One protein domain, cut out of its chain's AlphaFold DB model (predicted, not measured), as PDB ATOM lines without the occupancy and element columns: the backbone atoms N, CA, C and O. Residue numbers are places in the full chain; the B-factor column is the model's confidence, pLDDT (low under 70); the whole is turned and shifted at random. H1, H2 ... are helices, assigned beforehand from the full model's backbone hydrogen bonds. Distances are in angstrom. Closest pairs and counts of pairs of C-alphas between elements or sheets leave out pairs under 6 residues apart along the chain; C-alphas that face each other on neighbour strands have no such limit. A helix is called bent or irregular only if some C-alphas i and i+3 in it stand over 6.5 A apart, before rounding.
ATOM      1  N   SER A 360     201.879 -55.953 333.375       95.56
ATOM      2  CA  SER A 360     203.329 -55.774 333.542       95.56
ATOM      3  C   SER A 360     203.806 -54.342 333.259       95.56
ATOM      4  O   SER A 360     204.619 -53.795 334.009       95.56
ATOM      5  N   ARG A 361     203.281 -53.702 332.205       95.19
ATOM      6  CA  ARG A 361     203.592 -52.305 331.860       95.19
ATOM      7  C   ARG A 361     202.945 -51.342 332.849       95.19
ATOM      8  O   ARG A 361     203.587 -50.361 333.218       95.19
ATOM      9  N   LEU A 362     201.727 -51.644 333.306       94.69
ATOM     10  CA  LEU A 362     201.081 -50.894 334.380       94.69
ATOM     11  C   LEU A 362     201.963 -50.907 335.630       94.69
ATOM     12  O   LEU A 362     202.400 -49.842 336.039       94.69
ATOM     13  N   LEU A 363     202.324 -52.072 336.172       95.88
ATOM     14  CA  LEU A 363     203.174 -52.180 337.366       95.88
ATOM     15  C   LEU A 363     204.526 -51.465 337.191       95.88
ATOM     16  O   LEU A 363     204.961 -50.723 338.067       95.88
ATOM     17  N   SER A 364     205.154 -51.595 336.018       94.44
ATOM     18  CA  SER A 364     206.421 -50.912 335.707       94.44
ATOM     19  C   SER A 364     206.300 -49.382 335.706       94.44
ATOM     20  O   SER A 364     207.265 -48.680 336.016       94.44
ATOM     21  N   SER A 365     205.117 -48.852 335.384       95.31
ATOM     22  CA  SER A 365     204.851 -47.410 335.393       95.31
ATOM     23  C   SER A 365     204.805 -46.811 336.801       95.31
ATOM     24  O   SER A 365     204.837 -45.589 336.931       95.31
ATOM     25  N   TYR A 366     204.792 -47.637 337.855       95.06
ATOM     26  CA  TYR A 366     204.852 -47.154 339.233       95.06
ATOM     27  C   TYR A 366     206.070 -46.257 339.491       95.06
ATOM     28  O   TYR A 366     205.988 -45.287 340.240       95.06
ATOM     29  N   ARG A 367     207.181 -46.509 338.786       92.38
ATOM     30  CA  ARG A 367     208.396 -45.680 338.840       92.38
ATOM     31  C   ARG A 367     208.145 -44.198 338.528       92.38
ATOM     32  O   ARG A 367     208.926 -43.355 338.946       92.38
ATOM     33  N   LEU A 368     207.065 -43.866 337.812       89.69
ATOM     34  CA  LEU A 368     206.684 -42.484 337.483       89.69
ATOM     35  C   LEU A 368     206.146 -41.691 338.683       89.69
ATOM     36  O   LEU A 368     206.091 -40.460 338.632       89.69
ATOM     37  N   VAL A 369     205.687 -42.388 339.723       91.00
ATOM     38  CA  VAL A 369     205.085 -41.797 340.928       91.00
ATOM     39  C   VAL A 369     205.810 -42.192 342.208       91.00
ATOM     40  O   VAL A 369     205.595 -41.568 343.239       91.00
ATOM     41  N   GLU A 370     206.687 -43.190 342.144       93.88
ATOM     42  CA  GLU A 370     207.348 -43.816 343.288       93.88
ATOM     43  C   GLU A 370     207.947 -42.824 344.290       93.88
ATOM     44  O   GLU A 370     207.658 -42.920 345.478       93.88
ATOM     45  N   GLU A 371     208.731 -41.843 343.835       93.56
ATOM     46  CA  GLU A 371     209.381 -40.887 344.743       93.56
ATOM     47  C   GLU A 371     208.365 -40.023 345.510       93.56
ATOM     48  O   GLU A 371     208.520 -39.768 346.704       93.56
ATOM     49  N   GLU A 372     207.307 -39.581 344.835       89.88
ATOM     50  CA  GLU A 372     206.253 -38.771 345.445       89.88
ATOM     51  C   GLU A 372     205.401 -39.604 346.405       89.88
ATOM     52  O   GLU A 372     205.094 -39.160 347.509       89.88
ATOM     53  N   MET A 373     205.072 -40.837 346.019       90.75
ATOM     54  CA  MET A 373     204.275 -41.745 346.841       90.75
ATOM     55  C   MET A 373     205.034 -42.189 348.095       90.75
ATOM     56  O   MET A 373     204.445 -42.214 349.173       90.75
ATOM     57  N   ASN A 374     206.345 -42.433 347.994       92.44
ATOM     58  CA  ASN A 374     207.198 -42.706 349.153       92.44
ATOM     59  C   ASN A 374     207.150 -41.557 350.168       92.44
ATOM     60  O   ASN A 374     206.937 -41.804 351.351       92.44
ATOM     61  N   LYS A 375     207.252 -40.300 349.712       91.62
ATOM     62  CA  LYS A 375     207.159 -39.123 350.598       91.62
ATOM     63  C   LYS A 375     205.814 -39.056 351.321       91.62
ATOM     64  O   LYS A 375     205.776 -38.755 352.510       91.62
ATOM     65  N   VAL A 376     204.720 -39.370 350.626       88.81
ATOM     66  CA  VAL A 376     203.371 -39.391 351.215       88.81
ATOM     67  C   VAL A 376     203.244 -40.480 352.278       88.81
ATOM     68  O   VAL A 376     202.683 -40.235 353.345       88.81
ATOM     69  N   VAL A 377     203.782 -41.672 352.014       89.38
ATOM     70  CA  VAL A 377     203.774 -42.778 352.978       89.38
ATOM     71  C   VAL A 377     204.643 -42.441 354.190       89.38
ATOM     72  O   VAL A 377     204.190 -42.589 355.321       89.38
ATOM     73  N   GLU A 378     205.844 -41.897 353.990       90.31
ATOM     74  CA  GLU A 378     206.710 -41.434 355.081       90.31
ATOM     75  C   GLU A 378     206.030 -40.365 355.950       90.31
ATOM     76  O   GLU A 378     206.045 -40.451 357.180       90.31
ATOM     77  N   GLU A 379     205.396 -39.365 355.333       88.69
ATOM     78  CA  GLU A 379     204.647 -38.334 356.052       88.69
ATOM     79  C   GLU A 379     203.458 -38.933 356.815       88.69
ATOM     80  O   GLU A 379     203.187 -38.541 357.956       88.69
ATOM     81  N   PHE A 380     202.785 -39.930 356.238       88.31
ATOM     82  CA  PHE A 380     201.742 -40.683 356.922       88.31
ATOM     83  C   PHE A 380     202.293 -41.454 358.127       88.31
ATOM     84  O   PHE A 380     201.695 -41.379 359.199       88.31
ATOM     85  N   HIS A 381     203.435 -42.141 358.026       87.31
ATOM     86  CA  HIS A 381     204.027 -42.822 359.184       87.31
ATOM     87  C   HIS A 381     204.421 -41.830 360.286       87.31
ATOM     88  O   HIS A 381     204.198 -42.124 361.461       87.31
ATOM     89  N   ARG A 382     204.916 -40.637 359.923       88.81
ATOM     90  CA  ARG A 382     205.290 -39.577 360.878       88.81
ATOM     91  C   ARG A 382     204.089 -38.936 361.570       88.81
ATOM     92  O   ARG A 382     204.114 -38.715 362.774       88.81
ATOM     93  N   THR A 383     203.046 -38.598 360.818       88.12
ATOM     94  CA  THR A 383     201.920 -37.792 361.325       88.12
ATOM     95  C   THR A 383     200.697 -38.624 361.700       88.12
ATOM     96  O   THR A 383     199.800 -38.131 362.388       88.12
ATOM     97  N   LYS A 384     200.616 -39.864 361.202       85.06
ATOM     98  CA  LYS A 384     199.433 -40.738 361.221       85.06
ATOM     99  C   LYS A 384     198.170 -40.023 360.705       85.06
ATOM    100  O   LYS A 384     197.046 -40.335 361.120       85.06
ATOM    101  N   ARG A 385     198.339 -39.033 359.816       81.94
ATOM    102  CA  ARG A 385     197.259 -38.266 359.180       81.94
ATOM    103  C   ARG A 385     197.101 -38.689 357.731       81.94
ATOM    104  O   ARG A 385     198.067 -38.744 356.985       81.94
ATOM    105  N   ILE A 386     195.856 -38.937 357.340       77.00
ATOM    106  CA  ILE A 386     195.504 -39.208 355.947       77.00
ATOM    107  C   ILE A 386     195.575 -37.873 355.185       77.00
ATOM    108  O   ILE A 386     194.981 -36.891 355.656       77.00
ATOM    109  N   PRO A 387     196.281 -37.808 354.043       73.31
ATOM    110  CA  PRO A 387     196.302 -36.623 353.197       73.31
ATOM    111  C   PRO A 387     194.877 -36.187 352.845       73.31
ATOM    112  O   PRO A 387     194.047 -36.994 352.425       73.31
ATOM    113  N   LYS A 388     194.565 -34.899 353.019       67.31
ATOM    114  CA  LYS A 388     193.271 -34.358 352.586       67.31
ATOM    115  C   LYS A 388     193.289 -34.217 351.073       67.31
ATOM    116  O   LYS A 388     193.822 -33.236 350.558       67.31
ATOM    117  N   VAL A 389     192.682 -35.164 350.372       62.09
ATOM    118  CA  VAL A 389     192.533 -35.062 348.923       62.09
ATOM    119  C   VAL A 389     191.378 -34.116 348.630       62.09
ATOM    120  O   VAL A 389     190.215 -34.463 348.816       62.09
ATOM    121  N   LYS A 390     191.699 -32.871 348.262       55.25
ATOM    122  CA  LYS A 390     190.681 -31.841 348.008       55.25
ATOM    123  C   LYS A 390     189.901 -32.072 346.711       55.25
ATOM    124  O   LYS A 390     188.780 -31.594 346.624       55.25
ATOM    125  N   ASP A 391     190.430 -32.869 345.779       51.94
ATOM    126  CA  ASP A 391     189.881 -32.957 344.416       51.94
ATOM    127  C   ASP A 391     189.761 -34.388 343.850       51.94
ATOM    128  O   ASP A 391     189.301 -34.568 342.723       51.94
ATOM    129  N   PHE A 392     190.131 -35.429 344.608       54.12
ATOM    130  CA  PHE A 392     190.125 -36.811 344.107       54.12
ATOM    131  C   PHE A 392     189.014 -37.632 344.747       54.12
ATOM    132  O   PHE A 392     189.133 -38.122 345.867       54.12
ATOM    133  N   HIS A 393     187.944 -37.854 343.992       55.84
ATOM    134  CA  HIS A 393     186.998 -38.911 344.314       55.84
ATOM    135  C   HIS A 393     187.437 -40.201 343.616       55.84
ATOM    136  O   HIS A 393     187.268 -40.346 342.406       55.84
ATOM    137  N   TYR A 394     187.980 -41.138 344.399       53.38
ATOM    138  CA  TYR A 394     188.391 -42.491 343.990       53.38
ATOM    139  C   TYR A 394     187.357 -43.204 343.102       53.38
ATOM    140  O   TYR A 394     187.699 -43.908 342.154       53.38
ATOM    141  N   THR A 395     186.069 -42.959 343.358       55.84
ATOM    142  CA  THR A 395     184.947 -43.527 342.602       55.84
ATOM    143  C   THR A 395     184.960 -43.185 341.109       55.84
ATOM    144  O   THR A 395     184.288 -43.869 340.346       55.84
ATOM    145  N   ARG A 396     185.726 -42.173 340.674       62.38
ATOM    146  CA  ARG A 396     185.769 -41.700 339.280       62.38
ATOM    147  C   ARG A 396     186.778 -42.430 338.381       62.38
ATOM    148  O   ARG A 396     186.682 -42.302 337.164       62.38
ATOM    149  N   TYR A 397     187.713 -43.203 338.946       68.06
ATOM    150  CA  TYR A 397     188.826 -43.825 338.200       68.06
ATOM    151  C   TYR A 397     188.678 -45.331 337.964       68.06
ATOM    152  O   TYR A 397     189.468 -45.907 337.218       68.06
ATOM    153  N   VAL A 398     187.658 -45.961 338.560       62.97
ATOM    154  CA  VAL A 398     187.409 -47.413 338.467       62.97
ATOM    155  C   VAL A 398     187.263 -47.884 337.015       62.97
ATOM    156  O   VAL A 398     187.589 -49.021 336.709       62.97
ATOM    157  N   ASP A 399     186.843 -46.997 336.112       74.19
ATOM    158  CA  ASP A 399     186.634 -47.325 334.700       74.19
ATOM    159  C   ASP A 399     187.869 -47.078 333.812       74.19
ATOM    160  O   ASP A 399     187.832 -47.377 332.617       74.19
ATOM    161  N   LEU A 400     188.948 -46.486 334.344       84.25
ATOM    162  CA  LEU A 400     190.153 -46.208 333.553       84.25
ATOM    163  C   LEU A 400     191.009 -47.446 333.336       84.25
ATOM    164  O   LEU A 400     191.671 -47.551 332.309       84.25
ATOM    165  N   ILE A 401     191.006 -48.368 334.288       88.12
ATOM    166  CA  ILE A 401     191.716 -49.639 334.211       88.12
ATOM    167  C   ILE A 401     190.739 -50.775 334.508       88.12
ATOM    168  O   ILE A 401     189.682 -50.580 335.098       88.12
ATOM    169  N   THR A 402     191.077 -51.976 334.069       89.38
ATOM    170  CA  THR A 402     190.314 -53.191 334.349       89.38
ATOM    171  C   THR A 402     190.423 -53.590 335.821       89.38
ATOM    172  O   THR A 402     191.400 -53.275 336.499       89.38
ATOM    173  N   THR A 403     189.456 -54.369 336.313       89.25
ATOM    174  CA  THR A 403     189.492 -54.922 337.677       89.25
ATOM    175  C   THR A 403     190.744 -55.765 337.931       89.25
ATOM    176  O   THR A 403     191.304 -55.724 339.022       89.25
ATOM    177  N   GLU A 404     191.218 -56.500 336.922       91.88
ATOM    178  CA  GLU A 404     192.453 -57.285 337.007       91.88
ATOM    179  C   GLU A 404     193.675 -56.386 337.242       91.88
ATOM    180  O   GLU A 404     194.451 -56.617 338.170       91.88
ATOM    181  N   GLN A 405     193.799 -55.310 336.462       93.12
ATOM    182  CA  GLN A 405     194.839 -54.296 336.633       93.12
ATOM    183  C   GLN A 405     194.770 -53.632 338.015       93.12
ATOM    184  O   GLN A 405     195.807 -53.446 338.649       93.12
ATOM    185  N   THR A 406     193.569 -53.305 338.505       91.12
ATOM    186  CA  THR A 406     193.373 -52.725 339.843       91.12
ATOM    187  C   THR A 406     193.839 -53.678 340.938       91.12
ATOM    188  O   THR A 406     194.573 -53.267 341.833       91.12
ATOM    189  N   ASN A 407     193.452 -54.953 340.861       91.19
ATOM    190  CA  ASN A 407     193.832 -55.958 341.854       91.19
ATOM    191  C   ASN A 407     195.347 -56.189 341.867       91.19
ATOM    192  O   ASN A 407     195.947 -56.252 342.939       91.19
ATOM    193  N   ALA A 408     195.979 -56.261 340.692       93.81
ATOM    194  CA  ALA A 408     197.428 -56.396 340.583       93.81
ATOM    195  C   ALA A 408     198.164 -55.171 341.150       93.81
ATOM    196  O   ALA A 408     199.133 -55.323 341.890       93.81
ATOM    197  N   ALA A 409     197.684 -53.963 340.843       93.38
ATOM    198  CA  ALA A 409     198.231 -52.716 341.368       93.38
ATOM    199  C   ALA A 409     198.100 -52.625 342.896       93.38
ATOM    200  O   ALA A 409     199.061 -52.268 343.571       93.38
ATOM    201  N   MET A 410     196.942 -52.995 343.450       92.00
ATOM    202  CA  MET A 410     196.731 -53.038 344.899       92.00
ATOM    203  C   MET A 410     197.641 -54.049 345.583       92.00
ATOM    204  O   MET A 410     198.253 -53.710 346.589       92.00
ATOM    205  N   LYS A 411     197.771 -55.256 345.023       92.94
ATOM    206  CA  LYS A 411     198.674 -56.276 345.560       92.94
ATOM    207  C   LYS A 411     200.125 -55.790 345.567       92.94
ATOM    208  O   LYS A 411     200.812 -55.942 346.565       92.94
ATOM    209  N   PHE A 412     200.560 -55.143 344.486       94.69
ATOM    210  CA  PHE A 412     201.890 -54.541 344.406       94.69
ATOM    211  C   PHE A 412     202.110 -53.457 345.474       94.69
ATOM    212  O   PHE A 412     203.178 -53.401 346.075       94.69
ATOM    213  N   LEU A 413     201.121 -52.589 345.714       93.00
ATOM    214  CA  LEU A 413     201.218 -51.553 346.748       93.00
ATOM    215  C   LEU A 413     201.244 -52.145 348.158       93.00
ATOM    216  O   LEU A 413     202.004 -51.664 348.993       93.00
ATOM    217  N   ASP A 414     200.439 -53.176 348.403       90.31
ATOM    218  CA  ASP A 414     200.394 -53.886 349.680       90.31
ATOM    219  C   ASP A 414     201.736 -54.570 349.973       90.31
ATOM    220  O   ASP A 414     202.343 -54.315 351.006       90.31
ATOM    221  N   GLU A 415     202.284 -55.315 349.005       90.56
ATOM    222  CA  GLU A 415     203.616 -55.936 349.100       90.56
ATOM    223  C   GLU A 415     204.744 -54.902 349.293       90.56
ATOM    224  O   GLU A 415     205.783 -55.216 349.871       90.56
ATOM    225  N   LYS A 416     204.566 -53.671 348.797       91.06
ATOM    226  CA  LYS A 416     205.590 -52.620 348.845       91.06
ATOM    227  C   LYS A 416     205.600 -51.814 350.142       91.06
ATOM    228  O   LYS A 416     206.674 -51.391 350.567       91.06
ATOM    229  N   TYR A 417     204.432 -51.532 350.713       89.12
ATOM    230  CA  TYR A 417     204.294 -50.584 351.826       89.12
ATOM    231  C   TYR A 417     203.775 -51.206 353.115       89.12
ATOM    232  O   TYR A 417     203.985 -50.625 354.179       89.12
ATOM    233  N   THR A 418     203.092 -52.344 353.045       81.88
ATOM    234  CA  THR A 418     202.550 -52.992 354.233       81.88
ATOM    235  C   THR A 418     203.621 -53.901 354.823       81.88
ATOM    236  O   THR A 418     203.970 -54.933 354.251       81.88
ATOM    237  N   ASP A 419     204.157 -53.523 355.985       77.88
ATOM    238  CA  ASP A 419     204.939 -54.452 356.798       77.88
ATOM    239  C   ASP A 419     203.972 -55.521 357.341       77.88
ATOM    240  O   ASP A 419     202.946 -55.150 357.927       77.88
ATOM    241  N   PRO A 420     204.243 -56.831 357.184       65.50
ATOM    242  CA  PRO A 420     203.380 -57.894 357.707       65.50
ATOM    243  C   PRO A 420     203.097 -57.774 359.213       65.50
ATOM    244  O   PRO A 420     202.117 -58.338 359.700       65.50
ATOM    245  N   ASN A 421     203.920 -57.017 359.947       62.03
ATOM    246  CA  ASN A 421     203.762 -56.788 361.380       62.03
ATOM    247  C   ASN A 421     202.970 -55.512 361.734       62.03
ATOM    248  O   ASN A 421     202.503 -55.387 362.868       62.03
ATOM    249  N   GLU A 422     202.779 -54.566 360.804       67.56
ATOM    250  CA  GLU A 422     202.069 -53.301 361.052       67.56
ATOM    251  C   GLU A 422     200.702 -53.313 360.349       67.56
ATOM    252  O   GLU A 422     200.517 -52.804 359.245       67.56
ATOM    253  N   ASN A 423     199.696 -53.890 361.015       58.34
ATOM    254  CA  ASN A 423     198.342 -54.017 360.468       58.34
ATOM    255  C   ASN A 423     197.567 -52.682 360.559       58.34
ATOM    256  O   ASN A 423     196.652 -52.486 361.361       58.34
ATOM    257  N   SER A 424     197.985 -51.705 359.755       71.50
ATOM    258  CA  SER A 424     197.438 -50.351 359.738       71.50
ATOM    259  C   SER A 424     196.320 -50.240 358.700       71.50
ATOM    260  O   SER A 424     196.542 -49.856 357.552       71.50
ATOM    261  N   ALA A 425     195.071 -50.479 359.112       80.38
ATOM    262  CA  ALA A 425     193.891 -50.228 358.267       80.38
ATOM    263  C   ALA A 425     193.865 -48.797 357.678       80.38
ATOM    264  O   ALA A 425     193.287 -48.558 356.622       80.38
ATOM    265  N   ARG A 426     194.525 -47.841 358.350       82.06
ATOM    266  CA  ARG A 426     194.666 -46.448 357.901       82.06
ATOM    267  C   ARG A 426     195.696 -46.289 356.779       82.06
ATOM    268  O   ARG A 426     195.502 -45.421 355.934       82.06
ATOM    269  N   LEU A 427     196.754 -47.104 356.753       85.31
ATOM    270  CA  LEU A 427     197.710 -47.140 355.641       85.31
ATOM    271  C   LEU A 427     197.017 -47.660 354.387       85.31
ATOM    272  O   LEU A 427     197.112 -47.022 353.345       85.31
ATOM    273  N   LEU A 428     196.227 -48.732 354.514       87.00
ATOM    274  CA  LEU A 428     195.427 -49.249 353.405       87.00
ATOM    275  C   LEU A 428     194.540 -48.153 352.799       87.00
ATOM    276  O   LEU A 428     194.495 -48.022 351.583       87.00
ATOM    277  N   THR A 429     193.917 -47.307 353.630       85.56
ATOM    278  CA  THR A 429     193.153 -46.142 353.151       85.56
ATOM    279  C   THR A 429     194.011 -45.170 352.339       85.56
ATOM    280  O   THR A 429     193.558 -44.689 351.308       85.56
ATOM    281  N   VAL A 430     195.250 -44.886 352.751       87.56
ATOM    282  CA  VAL A 430     196.170 -44.028 351.979       87.56
ATOM    283  C   VAL A 430     196.538 -44.681 350.644       87.56
ATOM    284  O   VAL A 430     196.509 -44.014 349.606       87.56
ATOM    285  N   LEU A 431     196.832 -45.983 350.647       89.25
ATOM    286  CA  LEU A 431     197.162 -46.726 349.429       89.25
ATOM    287  C   LEU A 431     195.988 -46.706 348.440       89.25
ATOM    288  O   LEU A 431     196.173 -46.366 347.269       89.25
ATOM    289  N   THR A 432     194.780 -47.015 348.918       86.88
ATOM    290  CA  THR A 432     193.582 -47.084 348.079       86.88
ATOM    291  C   THR A 432     193.100 -45.705 347.664       86.88
ATOM    292  O   THR A 432     192.855 -45.488 346.491       86.88
ATOM    293  N   GLU A 433     192.946 -44.752 348.580       83.75
ATOM    294  CA  GLU A 433     192.245 -43.494 348.283       83.75
ATOM    295  C   GLU A 433     193.150 -42.415 347.682       83.75
ATOM    296  O   GLU A 433     192.636 -41.466 347.089       83.75
ATOM    297  N   TYR A 434     194.475 -42.553 347.799       85.38
ATOM    298  CA  TYR A 434     195.425 -41.546 347.323       85.38
ATOM    299  C   TYR A 434     196.423 -42.099 346.307       85.38
ATOM    300  O   TYR A 434     196.454 -41.648 345.161       85.38
ATOM    301  N   ILE A 435     197.218 -43.095 346.706       89.38
ATOM    302  CA  ILE A 435     198.363 -43.551 345.905       89.38
ATOM    303  C   ILE A 435     197.907 -44.193 344.600       89.38
ATOM    304  O   ILE A 435     198.392 -43.836 343.525       89.38
ATOM    305  N   LEU A 436     196.958 -45.123 344.682       90.50
ATOM    306  CA  LEU A 436     196.461 -45.824 343.508       90.50
ATOM    307  C   LEU A 436     195.796 -44.869 342.486       90.50
ATOM    308  O   LEU A 436     196.153 -44.945 341.309       90.50
ATOM    309  N   PRO A 437     194.896 -43.941 342.867       87.94
ATOM    310  CA  PRO A 437     194.335 -42.953 341.943       87.94
ATOM    311  C   PRO A 437     195.365 -42.067 341.268       87.94
ATOM    312  O   PRO A 437     195.277 -41.860 340.060       87.94
ATOM    313  N   GLU A 438     196.334 -41.543 342.021       88.19
ATOM    314  CA  GLU A 438     197.356 -40.664 341.453       88.19
ATOM    315  C   GLU A 438     198.236 -41.435 340.466       88.19
ATOM    316  O   GLU A 438     198.546 -40.944 339.379       88.19
ATOM    317  N   TRP A 439     198.563 -42.686 340.792       91.88
ATOM    318  CA  TRP A 439     199.265 -43.574 339.879       91.88
ATOM    319  C   TRP A 439     198.482 -43.813 338.583       91.88
ATOM    320  O   TRP A 439     199.010 -43.569 337.496       91.88
ATOM    321  N   ILE A 440     197.218 -44.231 338.677       91.06
ATOM    322  CA  ILE A 440     196.359 -44.468 337.506       91.06
ATOM    323  C   ILE A 440     196.216 -43.187 336.677       91.06
ATOM    324  O   ILE A 440     196.303 -43.236 335.448       91.06
ATOM    325  N   MET A 441     196.055 -42.034 337.330       89.44
ATOM    326  CA  MET A 441     195.978 -40.739 336.661       89.44
ATOM    327  C   MET A 441     197.247 -40.446 335.856       89.44
ATOM    328  O   MET A 441     197.155 -40.038 334.701       89.44
ATOM    329  N   ARG A 442     198.437 -40.693 336.415       90.50
ATOM    330  CA  ARG A 442     199.706 -40.482 335.697       90.50
ATOM    331  C   ARG A 442     199.855 -41.390 334.492       90.50
ATOM    332  O   ARG A 442     200.345 -40.948 333.451       90.50
ATOM    333  N   VAL A 443     199.416 -42.640 334.612       92.06
ATOM    334  CA  VAL A 443     199.393 -43.583 333.489       92.06
ATOM    335  C   VAL A 443     198.471 -43.069 332.392       92.06
ATOM    336  O   VAL A 443     198.886 -42.997 331.239       92.06
ATOM    337  N   PHE A 444     197.268 -42.631 332.757       91.50
ATOM    338  CA  PHE A 444     196.299 -42.065 331.826       91.50
ATOM    339  C   PHE A 444     196.836 -40.808 331.124       91.50
ATOM    340  O   PHE A 444     196.847 -40.740 329.897       91.50
ATOM    341  N   MET A 445     197.364 -39.848 331.884       92.50
ATOM    342  CA  MET A 445     197.986 -38.632 331.349       92.50
ATOM    343  C   MET A 445     199.118 -38.950 330.368       92.50
ATOM    344  O   MET A 445     199.209 -38.337 329.306       92.50
ATOM    345  N   THR A 446     199.962 -39.925 330.707       92.31
ATOM    346  CA  THR A 446     201.097 -40.326 329.868       92.31
ATOM    347  C   THR A 446     200.627 -40.998 328.582       92.31
ATOM    348  O   THR A 446     201.108 -40.665 327.501       92.31
ATOM    349  N   GLU A 447     199.672 -41.923 328.683       93.19
ATOM    350  CA  GLU A 447     199.171 -42.687 327.541       93.19
ATOM    351  C   GLU A 447     198.432 -41.789 326.536       93.19
ATOM    352  O   GLU A 447     198.593 -41.950 325.327       93.19
ATOM    353  N   TYR A 448     197.687 -40.793 327.025       91.81
ATOM    354  CA  TYR A 448     196.908 -39.876 326.189       91.81
ATOM    355  C   TYR A 448     197.570 -38.520 325.940       91.81
ATOM    356  O   TYR A 448     196.977 -37.673 325.273       91.81
ATOM    357  N   LYS A 449     198.802 -38.321 326.426       92.81
ATOM    358  CA  LYS A 449     199.559 -37.061 326.314       92.81
ATOM    359  C   LYS A 449     198.752 -35.848 326.791       92.81
ATOM    360  O   LYS A 449     198.754 -34.804 326.145       92.81
ATOM    361  N   MET A 450     198.055 -36.012 327.910       92.31
ATOM    362  CA  MET A 450     197.232 -34.973 328.526       92.31
ATOM    363  C   MET A 450     197.939 -34.378 329.735       92.31
ATOM    364  O   MET A 450     198.637 -35.076 330.475       92.31
ATOM    365  N   ASN A 451     197.710 -33.093 329.981       92.19
ATOM    366  CA  ASN A 451     198.046 -32.509 331.272       92.19
ATOM    367  C   ASN A 451     197.021 -32.933 332.348       92.19
ATOM    368  O   ASN A 451     195.970 -33.511 332.057       92.19
ATOM    369  N   ARG A 452     197.331 -32.670 333.624       86.31
ATOM    370  CA  ARG A 452     196.485 -33.115 334.746       86.31
ATOM    371  C   ARG A 452     195.084 -32.507 334.690       86.31
ATOM    372  O   ARG A 452     194.113 -33.209 334.949       86.31
ATOM    373  N   GLN A 453     194.981 -31.228 334.329       86.50
ATOM    374  CA  GLN A 453     193.697 -30.532 334.248       86.50
ATOM    375  C   GLN A 453     192.845 -31.064 333.091       86.50
ATOM    376  O   GLN A 453     191.664 -31.323 333.273       86.50
ATOM    377  N   GLU A 454     193.451 -31.310 331.933       88.62
ATOM    378  CA  GLU A 454     192.806 -31.913 330.766       88.62
ATOM    379  C   GLU A 454     192.277 -33.312 331.076       88.62
ATOM    380  O   GLU A 454     191.148 -33.631 330.710       88.62
ATOM    381  N   ALA A 455     193.057 -34.128 331.790       86.69
ATOM    382  CA  ALA A 455     192.629 -35.455 332.216       86.69
ATOM    383  C   ALA A 455     191.438 -35.383 333.188       86.69
ATOM    384  O   ALA A 455     190.461 -36.118 333.028       86.69
ATOM    385  N   ILE A 456     191.474 -34.465 334.160       85.06
ATOM    386  CA  ILE A 456     190.359 -34.230 335.089       85.06
ATOM    387  C   ILE A 456     189.112 -33.761 334.327       85.06
ATOM    388  O   ILE A 456     188.037 -34.344 334.488       85.06
ATOM    389  N   ASP A 457     189.248 -32.764 333.457       84.94
ATOM    390  CA  ASP A 457     188.149 -32.221 332.659       84.94
ATOM    391  C   ASP A 457     187.549 -33.284 331.731       84.94
ATOM    392  O   ASP A 457     186.329 -33.344 331.554       84.94
ATOM    393  N   TYR A 458     188.387 -34.146 331.147       85.69
ATOM    394  CA  TYR A 458     187.953 -35.274 330.327       85.69
ATOM    395  C   TYR A 458     187.102 -36.256 331.135       85.69
ATOM    396  O   TYR A 458     186.006 -36.631 330.704       85.69
ATOM    397  N   LEU A 459     187.572 -36.650 332.320       81.75
ATOM    398  CA  LEU A 459     186.863 -37.580 333.195       81.75
ATOM    399  C   LEU A 459     185.526 -37.007 333.667       81.75
ATOM    400  O   LEU A 459     184.506 -37.690 333.569       81.75
ATOM    401  N   LEU A 460     185.503 -35.734 334.072       81.00
ATOM    402  CA  LEU A 460     184.279 -35.033 334.470       81.00
ATOM    403  C   LEU A 460     183.270 -34.934 333.316       81.00
ATOM    404  O   LEU A 460     182.086 -35.213 333.502       81.00
ATOM    405  N   LYS A 461     183.718 -34.580 332.104       80.62
ATOM    406  CA  LYS A 461     182.849 -34.512 330.914       80.62
ATOM    407  C   LYS A 461     182.296 -35.880 330.525       80.62
ATOM    408  O   LYS A 461     181.147 -35.979 330.095       80.62
ATOM    409  N   THR A 462     183.102 -36.928 330.657       75.19
ATOM    410  CA  THR A 462     182.692 -38.305 330.357       75.19
ATOM    411  C   THR A 462     181.644 -38.793 331.358       75.19
ATOM    412  O   THR A 462     180.650 -39.391 330.956       75.19
ATOM    413  N   GLU A 463     181.811 -38.466 332.642       71.06
ATOM    414  CA  GLU A 463     180.839 -38.762 333.698       71.06
ATOM    415  C   GLU A 463     179.519 -38.011 333.485       71.06
ATOM    416  O   GLU A 463     178.453 -38.618 333.544       71.06
ATOM    417  N   GLN A 464     179.566 -36.714 333.159       73.00
ATOM    418  CA  GLN A 464     178.358 -35.936 332.858       73.00
ATOM    419  C   GLN A 464     177.576 -36.532 331.686       73.00
ATOM    420  O   GLN A 464     176.357 -36.661 331.774       73.00
ATOM    421  N   LYS A 465     178.262 -36.945 330.613       66.50
ATOM    422  CA  LYS A 465     177.626 -37.620 329.471       66.50
ATOM    423  C   LYS A 465     177.019 -38.965 329.869       66.50
ATOM    424  O   LYS A 465     175.870 -39.222 329.529       66.50
ATOM    425  N   ALA A 466     177.742 -39.770 330.647       62.84
ATOM    426  CA  ALA A 466     177.227 -41.034 331.163       62.84
ATOM    427  C   ALA A 466     176.028 -40.839 332.109       62.84
ATOM    428  O   ALA A 466     175.122 -41.656 332.102       62.84
ATOM    429  N   GLY A 467     175.975 -39.759 332.893       56.50
ATOM    430  CA  GLY A 467     174.831 -39.429 333.751       56.50
ATOM    431  C   GLY A 467     173.635 -38.824 333.002       56.50
ATOM    432  O   GLY A 467     172.500 -38.955 333.454       56.50
ATOM    433  N   LEU A 468     173.871 -38.178 331.855       47.50
ATOM    434  CA  LEU A 468     172.838 -37.608 330.982       47.50
ATOM    435  C   LEU A 468     172.126 -38.665 330.124       47.50
ATOM    436  O   LEU A 468     170.972 -38.451 329.770       47.50
ATOM    437  N   GLU A 469     172.758 -39.806 329.844       40.91
ATOM    438  CA  GLU A 469     172.131 -40.935 329.130       40.91
ATOM    439  C   GLU A 469     171.200 -41.795 330.014       40.91
ATOM    440  O   GLU A 469     170.571 -42.728 329.521       40.91
ATOM    441  N   TRP A 470     171.086 -41.484 331.313       34.84
ATOM    442  CA  TRP A 470     170.253 -42.213 332.287       34.84
ATOM    443  C   TRP A 470     169.054 -41.395 332.804       34.84
ATOM    444  O   TRP A 470     168.549 -41.645 333.903       34.84
TER     445      TRP A 470
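Overview. This is residues 360 to 470 of the 471 residues of an uncharacterized protein of Phlebotomus papatasi (UniProt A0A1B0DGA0). A long, nearly straight helix, H4, runs through the middle; H2 and H3 pack on its first arm, H1 packs across its second, and H5 turns off beyond, residues 464 to 470 sticking out. The printed part has 111 residues with five named helices, H1 to H5: all helix. It is compact, radius of gyration of the C-alphas 14.8 A, spanning 47 by 29 by 25 A.

Along the chain. Find C-alpha 360 at (203.329, -55.774, 333.542); H1 runs to 368, 14.3 A. H2 is residues 370 to 383, 19.8 A; H3 403 to 417, 20.9 A. H4, 425 to 448, one helix by its hydrogen bonds, is bent, C-alphas 433 and 436 being 6.8 A apart: arms H4a, 425 to 433, 12.2 A, and H4b, 436 to 448, 18.3 A. H5, 452 to 468, 24.4 A, ends at (172.838, -37.608, 330.982).

Arrangement. From the hub, H4, look at closest C-alphas. H1 touches H4b, about perpendicular at 80 degrees: Tyr 366 and Trp 439, 6.7 A. H2 only just touches H4a, with 3 pairs within 8 A: Phe 380 and Leu 427, 7.7 A. H3 touches H4a, a steep tilt of 46 degrees: Leu 413 and Leu 431, 6.9 A. H5 touches H4b, about perpendicular at 83 degrees: Met 445 and Ala 455, 6.3 A. Every O i to N i+4 pair is within hydrogen-bond range in H2, H3, H4a, H4b and H5; H1 has 2 of 5, and 4 of 6 O i to N i+3 pairs.

Size, cuts and confidence. The farthest C-alphas, of Asn 421 and Glu 469, are 47.9 A apart. The printed part has no cut; the H2 to H3 link is long, 19 residues. Residues 388 to 398, 420 to 423 and 465 to 470 have pLDDT under 70.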